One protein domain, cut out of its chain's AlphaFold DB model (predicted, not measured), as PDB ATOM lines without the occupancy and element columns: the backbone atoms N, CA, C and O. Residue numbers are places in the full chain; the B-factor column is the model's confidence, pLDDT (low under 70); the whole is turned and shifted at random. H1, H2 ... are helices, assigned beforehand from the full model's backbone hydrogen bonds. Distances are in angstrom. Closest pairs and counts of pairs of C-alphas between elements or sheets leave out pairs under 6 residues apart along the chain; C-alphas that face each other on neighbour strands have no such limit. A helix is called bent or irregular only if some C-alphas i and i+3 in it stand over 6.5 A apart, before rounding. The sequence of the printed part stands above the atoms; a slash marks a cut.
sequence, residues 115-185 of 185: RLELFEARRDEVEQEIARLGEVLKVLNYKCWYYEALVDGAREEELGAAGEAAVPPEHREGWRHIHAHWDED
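Overview. This is residues 115 to 185 of the 185 residues of the protein "MerR family transcriptional regulator" of Olsenella sp. KGMB02461 (UniProt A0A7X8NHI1). One long helix, H1, makes the longest axis; its residues 115 to 134 stick out as a free arm, while past its other end the chain folds back and H3 packs across H1 residues 135 to 145. The short helix H2 sits near the far end of H1, on the way back, and residues 180 to 185 stick out as a tail. The printed part has 71 residues with three named helices, H1, H2 and H3 in that order, and no named strand: all helix. It is only just extended, close to loose, with a radius of gyration of the C-alphas of 17.2 A, and spans 57 by 34 by 15 A, a flat outline.

Arrangement. H1, residues 115 to 151, touches H3, residues 169 to 179, with its residues 135 to 145 alone. The closest C-alphas are those of Val 139 and Gly 174, 4.1 A apart, and the two lines are about perpendicular at 85 degrees. H3 is irregular, with C-alphas 170 and 173 7.3 A apart, and its line is a rough one. H2, residues 156 to 161, is close to H1 but not clearly touching; their closest C-alphas, those of Leu 150 and Glu 156, are 6.8 A apart. H1 and H2 run opposite ways at a steep tilt of 69 degrees, only just short of about perpendicular. H2 and H3 are apart. Each O i to N i+4 pair is within hydrogen-bond range in H2, as are 32 of 33 in H1 and 5 of 7 in H3.

Along the chain. H1 begins at C-alpha 115 (123.919, 79.187, 61.381) and runs 52.2 A to C-alpha 151 (125.183, 104.080, 107.270). H2 is 8.5 A long. H3 runs 15.5 A and ends at C-alpha 179 (117.614, 113.055, 88.072).

Size, cuts and confidence. The C-alphas of Arg 115 and Arg 155, the two farthest apart, are 56.8 A apart. Without the free stretches, 45 residues span 28 by 17 by 15 A. The printed part has no cut; the link from H1 to H2 is tight and that from H2 to H3 short. The mean pLDDT of the printed part is 87.4, and residues 181 to 185 are under 70.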
ATOM      1  N   ARG A 115     123.337  79.332  60.039       91.44
ATOM      2  CA  ARG A 115     123.919  79.187  61.381       91.44
ATOM      3  C   ARG A 115     124.601  80.471  61.837       91.44
ATOM      4  O   ARG A 115     124.490  80.809  63.010       91.44
ATOM      5  N   LEU A 116     125.330  81.146  60.948       92.75
ATOM      6  CA  LEU A 116     125.989  82.411  61.263       92.75
ATOM      7  C   LEU A 116     124.951  83.475  61.623       92.75
ATOM      8  O   LEU A 116     125.063  84.073  62.689       92.75
ATOM      9  N   GLU A 117     123.914  83.629  60.801       92.69
ATOM     10  CA  GLU A 117     122.834  84.598  61.023       92.69
ATOM     11  C   GLU A 117     122.136  84.383  62.372       92.69
ATOM     12  O   GLU A 117     121.896  85.341  63.106       92.69
ATOM     13  N   LEU A 118     121.890  83.124  62.758       89.50
ATOM     14  CA  LEU A 118     121.345  82.793  64.077       89.50
ATOM     15  C   LEU A 118     122.245  83.292  65.221       89.50
ATOM     16  O   LEU A 118     121.754  83.856  66.200       89.50
ATOM     17  N   PHE A 119     123.558  83.058  65.126       90.12
ATOM     18  CA  PHE A 119     124.503  83.475  66.164       90.12
ATOM     19  C   PHE A 119     124.694  84.993  66.200       90.12
ATOM     20  O   PHE A 119     124.833  85.542  67.290       90.12
ATOM     21  N   GLU A 120     124.684  85.670  65.052       93.94
ATOM     22  CA  GLU A 120     124.764  87.132  64.982       93.94
ATOM     23  C   GLU A 120     123.527  87.785  65.597       93.94
ATOM     24  O   GLU A 120     123.672  88.615  66.490       93.94
ATOM     25  N   ALA A 121     122.323  87.332  65.232       91.31
ATOM     26  CA  ALA A 121     121.086  87.832  65.826       91.31
ATOM     27  C   ALA A 121     121.080  87.653  67.352       91.31
ATOM     28  O   ALA A 121     120.798  88.586  68.105       91.31
ATOM     29  N   ARG A 122     121.470  86.466  67.838       90.75
ATOM     30  CA  ARG A 122     121.528  86.206  69.280       90.75
ATOM     31  C   ARG A 122     122.607  87.023  69.989       90.75
ATOM     32  O   ARG A 122     122.383  87.429  71.131       90.75
ATOM     33  N   ARG A 123     123.768  87.233  69.357       93.69
ATOM     34  CA  ARG A 123     124.826  88.102  69.885       93.69
ATOM     35  C   ARG A 123     124.279  89.511  70.075       93.69
ATOM     36  O   ARG A 123     124.374  90.029  71.181       93.69
ATOM     37  N   ASP A 124     123.662  90.075  69.043       95.31
ATOM     38  CA  ASP A 124     123.150  91.444  69.070       95.31
ATOM     39  C   ASP A 124     122.070  91.613  70.160       95.31
ATOM     40  O   ASP A 124     122.078  92.594  70.902       95.31
ATOM     41  N   GLU A 125     121.192  90.620  70.344       91.94
ATOM     42  CA  GLU A 125     120.217  90.604  71.448       91.94
ATOM     43  C   GLU A 125     120.881  90.552  72.836       91.94
ATOM     44  O   GLU A 125     120.437  91.226  73.767       91.94
ATOM     45  N   VAL A 126     121.938  89.748  73.011       93.44
ATOM     46  CA  VAL A 126     122.685  89.694  74.283       93.44
ATOM     47  C   VAL A 126     123.405  91.014  74.546       93.44
ATOM     48  O   VAL A 126     123.390  91.488  75.678       93.44
ATOM     49  N   GLU A 127     124.014  91.625  73.533       96.50
ATOM     50  CA  GLU A 127     124.694  92.917  73.661       96.50
ATOM     51  C   GLU A 127     123.719  94.033  74.055       96.50
ATOM     52  O   GLU A 127     124.030  94.834  74.939       96.50
ATOM     53  N   GLN A 128     122.514  94.044  73.479       95.81
ATOM     54  CA  GLN A 128     121.449  94.968  73.876       95.81
ATOM     55  C   GLN A 128     121.025  94.761  75.334       95.81
ATOM     56  O   GLN A 128     120.873  95.733  76.077       95.81
ATOM     57  N   GLU A 129     120.879  93.510  75.773       94.31
ATOM     58  CA  GLU A 129     120.529  93.205  77.162       94.31
ATOM     59  C   GLU A 129     121.653  93.590  78.136       94.31
ATOM     60  O   GLU A 129     121.379  94.148  79.199       94.31
ATOM     61  N   ILE A 130     122.919  93.370  77.767       96.38
ATOM     62  CA  ILE A 130     124.080  93.827  78.543       96.38
ATOM     63  C   ILE A 130     124.072  95.350  78.665       96.38
ATOM     64  O   ILE A 130     124.269  95.864  79.764       96.38
ATOM     65  N   ALA A 131     123.820  96.077  77.574       96.50
ATOM     66  CA  ALA A 131     123.738  97.534  77.605       96.50
ATOM     67  C   ALA A 131     122.607  98.009  78.531       96.50
ATOM     68  O   ALA A 131     122.828  98.848  79.405       96.50
ATOM     69  N   ARG A 132     121.417  97.408  78.413       95.69
ATOM     70  CA  ARG A 132     120.258  97.712  79.262       95.69
ATOM     71  C   ARG A 132     120.540  97.440  80.742       95.69
ATOM     72  O   ARG A 132     120.246  98.280  81.590       95.69
ATOM     73  N   LEU A 133     121.107  96.278  81.069       96.56
ATOM     74  CA  LEU A 133     121.486  95.929  82.441       96.56
ATOM     75  C   LEU A 133     122.630  96.804  82.960       96.56
ATOM     76  O   LEU A 133     122.664  97.104  84.150       96.56
ATOM     77  N   GLY A 134     123.527  97.254  82.082       96.75
ATOM     78  CA  GLY A 134     124.561  98.235  82.390       96.75
ATOM     79  C   GLY A 134     123.972  99.555  82.881       96.75
ATOM     80  O   GLY A 134     124.405 100.059  83.914       96.75
ATOM     81  N   GLU A 135     122.938 100.076  82.214       94.06
ATOM     82  CA  GLU A 135     122.223 101.280  82.669       94.06
ATOM     83  C   GLU A 135     121.563 101.081  84.041       94.06
ATOM     84  O   GLU A 135     121.710 101.917  84.935       94.06
ATOM     85  N   VAL A 136     120.917  99.933  84.262       95.50
ATOM     86  CA  VAL A 136     120.344  99.584  85.575       95.50
ATOM     87  C   VAL A 136     121.430  99.521  86.655       95.50
ATOM     88  O   VAL A 136     121.240 100.019  87.767       95.50
ATOM     89  N   LEU A 137     122.586  98.938  86.340       96.88
ATOM     90  CA  LEU A 137     123.685  98.782  87.286       96.88
ATOM     91  C   LEU A 137     124.264 100.133  87.726       96.88
ATOM     92  O   LEU A 137     124.625 100.277  88.890       96.88
ATOM     93  N   LYS A 138     124.296 101.144  86.848       94.88
ATOM     94  CA  LYS A 138     124.726 102.508  87.212       94.88
ATOM     95  C   LYS A 138     123.868 103.081  88.340       94.88
ATOM     96  O   LYS A 138     124.404 103.591  89.323       94.88
ATOM     97  N   VAL A 139     122.545 102.948  88.224       93.69
ATOM     98  CA  VAL A 139     121.573 103.388  89.240       93.69
ATOM     99  C   VAL A 139     121.771 102.633  90.554       93.69
ATOM    100  O   VAL A 139     121.819 103.251  91.618       93.69
ATOM    101  N   LEU A 140     121.914 101.306  90.488       95.62
ATOM    102  CA  LEU A 140     122.127 100.476  91.674       95.62
ATOM    103  C   LEU A 140     123.436 100.828  92.383       95.62
ATOM    104  O   LEU A 140     123.420 101.030  93.591       95.62
ATOM    105  N   ASN A 141     124.535 100.981  91.644       96.06
ATOM    106  CA  ASN A 141     125.832 101.360  92.206       96.06
ATOM    107  C   ASN A 141     125.768 102.720  92.907       96.06
ATOM    108  O   ASN A 141     126.273 102.857  94.018       96.06
ATOM    109  N   TYR A 142     125.109 103.707  92.290       93.81
ATOM    110  CA  TYR A 142     124.869 104.999  92.931       93.81
ATOM    111  C   TYR A 142     124.072 104.853  94.233       93.81
ATOM    112  O   TYR A 142     124.430 105.451  95.246       93.81
ATOM    113  N   LYS A 143     123.000 104.052  94.236       92.88
ATOM    114  CA  LYS A 143     122.187 103.849  95.440       92.88
ATOM    115  C   LYS A 143     122.928 103.084  96.534       92.88
ATOM    116  O   LYS A 143     122.767 103.450  97.693       92.88
ATOM    117  N   CYS A 144     123.749 102.093  96.191       95.12
ATOM    118  CA  CYS A 144     124.622 101.422  97.154       95.12
ATOM    119  C   CYS A 144     125.544 102.437  97.834       95.12
ATOM    120  O   CYS A 144     125.482 102.563  99.050       95.12
ATOM    121  N   TRP A 145     126.274 103.241  97.056       94.25
ATOM    122  CA  TRP A 145     127.128 104.302  97.595       94.25
ATOM    123  C   TRP A 145     126.357 105.293  98.483       94.25
ATOM    124  O   TRP A 145     126.794 105.620  99.584       94.25
ATOM    125  N   TYR A 146     125.187 105.754  98.028       90.75
ATOM    126  CA  TYR A 146     124.359 106.706  98.774       90.75
ATOM    127  C   TYR A 146     123.966 106.157 100.152       90.75
ATOM    128  O   TYR A 146     124.090 106.851 101.159       90.75
ATOM    129  N   TYR A 147     123.502 104.906 100.211       92.44
ATOM    130  CA  TYR A 147     123.097 104.294 101.474       92.44
ATOM    131  C   TYR A 147     124.286 103.873 102.341       92.44
ATOM    132  O   TYR A 147     124.177 103.956 103.560       92.44
ATOM    133  N   GLU A 148     125.418 103.488 101.751       94.38
ATOM    134  CA  GLU A 148     126.673 103.268 102.482       94.38
ATOM    135  C   GLU A 148     127.108 104.547 103.209       94.38
ATOM    136  O   GLU A 148     127.345 104.513 104.414       94.38
ATOM    137  N   ALA A 149     127.079 105.700 102.532       91.62
ATOM    138  CA  ALA A 149     127.403 106.982 103.154       91.62
ATOM    139  C   ALA A 149     126.472 107.323 104.335       91.62
ATOM    140  O   ALA A 149     126.934 107.815 105.366       91.62
ATOM    141  N   LEU A 150     125.167 107.047 104.216       92.56
ATOM    142  CA  LEU A 150     124.205 107.249 105.309       92.56
ATOM    143  C   LEU A 150     124.455 106.308 106.494       92.56
ATOM    144  O   LEU A 150     124.348 106.731 107.645       92.56
ATOM    145  N   VAL A 151     124.803 105.047 106.228       95.56
ATOM    146  CA  VAL A 151     125.183 104.080 107.270       95.56
ATOM    147  C   VAL A 151     126.450 104.534 108.000       95.56
ATOM    148  O   VAL A 151     126.522 104.406 109.222       95.56
ATOM    149  N   ASP A 152     127.393 105.144 107.282       95.25
ATOM    150  CA  ASP A 152     128.641 105.689 107.828       95.25
ATOM    151  C   ASP A 152     128.466 107.044 108.546       95.25
ATOM    152  O   ASP A 152     129.428 107.615 109.066       95.25
ATOM    153  N   GLY A 153     127.228 107.547 108.639       92.81
ATOM    154  CA  GLY A 153     126.869 108.714 109.445       92.81
ATOM    155  C   GLY A 153     126.723 110.024 108.671       92.81
ATOM    156  O   GLY A 153     126.593 111.076 109.303       92.81
ATOM    157  N   ALA A 154     126.717 109.994 107.335       90.25
ATOM    158  CA  ALA A 154     126.315 111.156 106.544       90.25
ATOM    159  C   ALA A 154     124.846 111.520 106.810       90.25
ATOM    160  O   ALA A 154     124.019 110.664 107.139       90.25
ATOM    161  N   ARG A 155     124.494 112.801 106.644       88.25
ATOM    162  CA  ARG A 155     123.102 113.253 106.762       88.25
ATOM    163  C   ARG A 155     122.431 113.267 105.394       88.25
ATOM    164  O   ARG A 155     122.978 113.792 104.429       88.25
ATOM    165  N   GLU A 156     121.205 112.758 105.330       82.69
ATOM    166  CA  GLU A 156     120.396 112.720 104.101       82.69
ATOM    167  C   GLU A 156     120.198 114.110 103.478       82.69
ATOM    168  O   GLU A 156     120.318 114.272 102.266       82.69
ATOM    169  N   GLU A 157     120.011 115.138 104.307       80.50
ATOM    170  CA  GLU A 157     119.920 116.537 103.868       80.50
ATOM    171  C   GLU A 157     121.202 117.031 103.177       80.50
ATOM    172  O   GLU A 157     121.128 117.774 102.201       80.50
ATOM    173  N   GLU A 158     122.379 116.621 103.661       78.62
ATOM    174  CA  GLU A 158     123.673 117.030 103.102       78.62
ATOM    175  C   GLU A 158     123.925 116.356 101.753       78.62
ATOM    176  O   GLU A 158     124.344 117.016 100.804       78.62
ATOM    177  N   LEU A 159     123.624 115.058 101.648       77.88
ATOM    178  CA  LEU A 159     123.769 114.303 100.403       77.88
ATOM    179  C   LEU A 159     122.757 114.751  99.341       77.88
ATOM    180  O   LEU A 159     123.111 114.860  98.169       77.88
ATOM    181  N   GLY A 160     121.517 115.041  99.745       72.88
ATOM    182  CA  GLY A 160     120.474 115.531  98.845       72.88
ATOM    183  C   GLY A 160     120.746 116.945  98.324       72.88
ATOM    184  O   GLY A 160     120.556 117.212  97.140       72.88
ATOM    185  N   ALA A 161     121.231 117.850  99.181       71.25
ATOM    186  CA  ALA A 161     121.477 119.245  98.806       71.25
ATOM    187  C   ALA A 161     122.742 119.448  97.957       71.25
ATOM    188  O   ALA A 161     122.848 120.444  97.241       71.25
ATOM    189  N   ALA A 162     123.714 118.538  98.033       72.19
ATOM    190  CA  ALA A 162     125.018 118.738  97.408       72.19
ATOM    191  C   ALA A 162     125.064 118.417  95.896       72.19
ATOM    192  O   ALA A 162     126.068 118.705  95.234       72.19
ATOM    193  N   GLY A 163     123.968 117.891  95.335       81.75
ATOM    194  CA  GLY A 163     123.797 117.661  93.896       81.75
ATOM    195  C   GLY A 163     124.841 116.715  93.286       81.75
ATOM    196  O   GLY A 163     125.530 115.981  93.993       81.75
ATOM    197  N   GLU A 164     124.993 116.737  91.954       86.19
ATOM    198  CA  GLU A 164     125.938 115.853  91.242       86.19
ATOM    199  C   GLU A 164     127.392 116.015  91.723       86.19
ATOM    200  O   GLU A 164     128.161 115.055  91.737       86.19
ATOM    201  N   ALA A 165     127.788 117.226  92.129       85.62
ATOM    202  CA  ALA A 165     129.171 117.543  92.485       85.62
ATOM    203  C   ALA A 165     129.682 116.755  93.705       85.62
ATOM    204  O   ALA A 165     130.878 116.466  93.778       85.62
ATOM    205  N   ALA A 166     128.790 116.385  94.629       84.44
ATOM    206  CA  ALA A 166     129.124 115.566  95.794       84.44
ATOM    207  C   ALA A 166     129.102 114.059  95.525       84.44
ATOM    208  O   ALA A 166     129.548 113.283  96.369       84.44
ATOM    209  N   VAL A 167     128.622 113.639  94.355       88.56
ATOM    210  CA  VAL A 167     128.652 112.238  93.947       88.56
ATOM    211  C   VAL A 167     130.038 111.916  93.366       88.56
ATOM    212  O   VAL A 167     130.508 112.630  92.463       88.56
ATOM    213  N   PRO A 168     130.716 110.851  93.841       92.25
ATOM    214  CA  PRO A 168     131.965 110.382  93.258       92.25
ATOM    215  C   PRO A 168     131.831 110.147  91.747       92.25
ATOM    216  O   PRO A 168     130.771 109.688  91.304       92.25
ATOM    217  N   PRO A 169     132.859 110.463  90.935       93.00
ATOM    218  CA  PRO A 169     132.798 110.372  89.474       93.00
ATOM    219  C   PRO A 169     132.219 109.057  88.934       93.00
ATOM    220  O   PRO A 169     131.431 109.079  87.991       93.00
ATOM    221  N   GLU A 170     132.555 107.934  89.564       92.56
ATOM    222  CA  GLU A 170     132.107 106.580  89.237       92.56
ATOM    223  C   GLU A 170     130.597 106.341  89.433       92.56
ATOM    224  O   GLU A 170     130.036 105.424  88.834       92.56
ATOM    225  N   HIS A 171     129.917 107.172  90.227       93.94
ATOM    226  CA  HIS A 171     128.484 107.065  90.521       93.94
ATOM    227  C   HIS A 171     127.643 108.174  89.870       93.94
ATOM    228  O   HIS A 171     126.412 108.105  89.890       93.94
ATOM    229  N   ARG A 172     128.277 109.180  89.249       92.25
ATOM    230  CA  ARG A 172     127.577 110.331  88.647       92.25
ATOM    231  C   ARG A 172     126.638 109.942  87.520       92.25
ATOM    232  O   ARG A 172     125.566 110.523  87.412       92.25
ATOM    233  N   GLU A 173     126.998 108.957  86.699       92.25
ATOM    234  CA  GLU A 173     126.091 108.486  85.644       92.25
ATOM    235  C   GLU A 173     124.797 107.908  86.230       92.25
ATOM    236  O   GLU A 173     123.717 108.210  85.731       92.25
ATOM    237  N   GLY A 174     124.890 107.158  87.334       91.12
ATOM    238  CA  GLY A 174     123.722 106.663  88.062       91.12
ATOM    239  C   GLY A 174     122.888 107.788  88.674       91.12
ATOM    240  O   GLY A 174     121.662 107.755  88.589       91.12
ATOM    241  N   TRP A 175     123.540 108.816  89.230       91.94
ATOM    242  CA  TRP A 175     122.857 110.014  89.729       91.94
ATOM    243  C   TRP A 175     122.098 110.737  88.611       91.94
ATOM    244  O   TRP A 175     120.902 110.995  88.765       91.94
ATOM    245  N   ARG A 176     122.754 111.003  87.470       91.38
ATOM    246  CA  ARG A 176     122.125 111.666  86.316       91.38
ATOM    247  C   ARG A 176     120.961 110.853  85.784       91.38
ATOM    248  O   ARG A 176     119.927 111.428  85.501       91.38
ATOM    249  N   HIS A 177     121.089 109.530  85.699       88.75
ATOM    250  CA  HIS A 177     120.012 108.673  85.205       88.75
ATOM    251  C   HIS A 177     118.716 108.819  86.027       88.75
ATOM    252  O   HIS A 177     117.628 108.804  85.466       88.75
ATOM    253  N   ILE A 178     118.816 109.005  87.348       85.94
ATOM    254  CA  ILE A 178     117.646 109.212  88.221       85.94
ATOM    255  C   ILE A 178     117.099 110.642  88.117       85.94
ATOM    256  O   ILE A 178     115.886 110.841  88.168       85.94
ATOM    257  N   HIS A 179     117.982 111.637  87.999       84.06
ATOM    258  CA  HIS A 179     117.614 113.055  88.072       84.06
ATOM    259  C   HIS A 179     117.414 113.717  86.697       84.06
ATOM    260  O   HIS A 179     116.934 114.841  86.639       84.06
ATOM    261  N   ALA A 180     117.686 113.018  85.590       76.06
ATOM    262  CA  ALA A 180     117.497 113.513  84.222       76.06
ATOM    263  C   ALA A 180     116.031 113.814  83.863       76.06
ATOM    264  O   ALA A 180     115.777 114.497  82.878       76.06
ATOM    265  N   HIS A 181     115.065 113.319  84.643       57.00
ATOM    266  CA  HIS A 181     113.633 113.562  84.435       57.00
ATOM    267  C   HIS A 181     113.067 114.745  85.242       57.00
ATOM    268  O   HIS A 181     111.852 114.892  85.304       57.00
ATOM    269  N   TRP A 182     113.913 115.566  85.877       53.16
ATOM    270  CA  TRP A 182     113.469 116.668  86.747       53.16
ATOM    271  C   TRP A 182     113.589 118.077  86.131       53.16
ATOM    272  O   TRP A 182     113.248 119.039  86.810       53.16
ATOM    273  N   ASP A 183     114.011 118.205  84.865       42.88
ATOM    274  CA  ASP A 183     114.248 119.504  84.198       42.88
ATOM    275  C   ASP A 183     113.214 119.870  83.095       42.88
ATOM    276  O   ASP A 183     113.428 120.840  82.368       42.88
ATOM    277  N   GLU A 184     112.101 119.133  82.937       42.06
ATOM    278  CA  GLU A 184     111.112 119.356  81.850       42.06
ATOM    279  C   GLU A 184     109.748 119.974  82.249       42.06
ATOM    280  O   GLU A 184     108.866 120.035  81.395       42.06
ATOM    281  N   ASP A 185     109.575 120.522  83.460       38.44
ATOM    282  CA  ASP A 185     108.341 121.248  83.856       38.44
ATOM    283  C   ASP A 185     108.559 122.744  84.161       38.44
ATOM    284  O   ASP A 185     109.442 123.079  84.988       38.44
TER     285      ASP A 185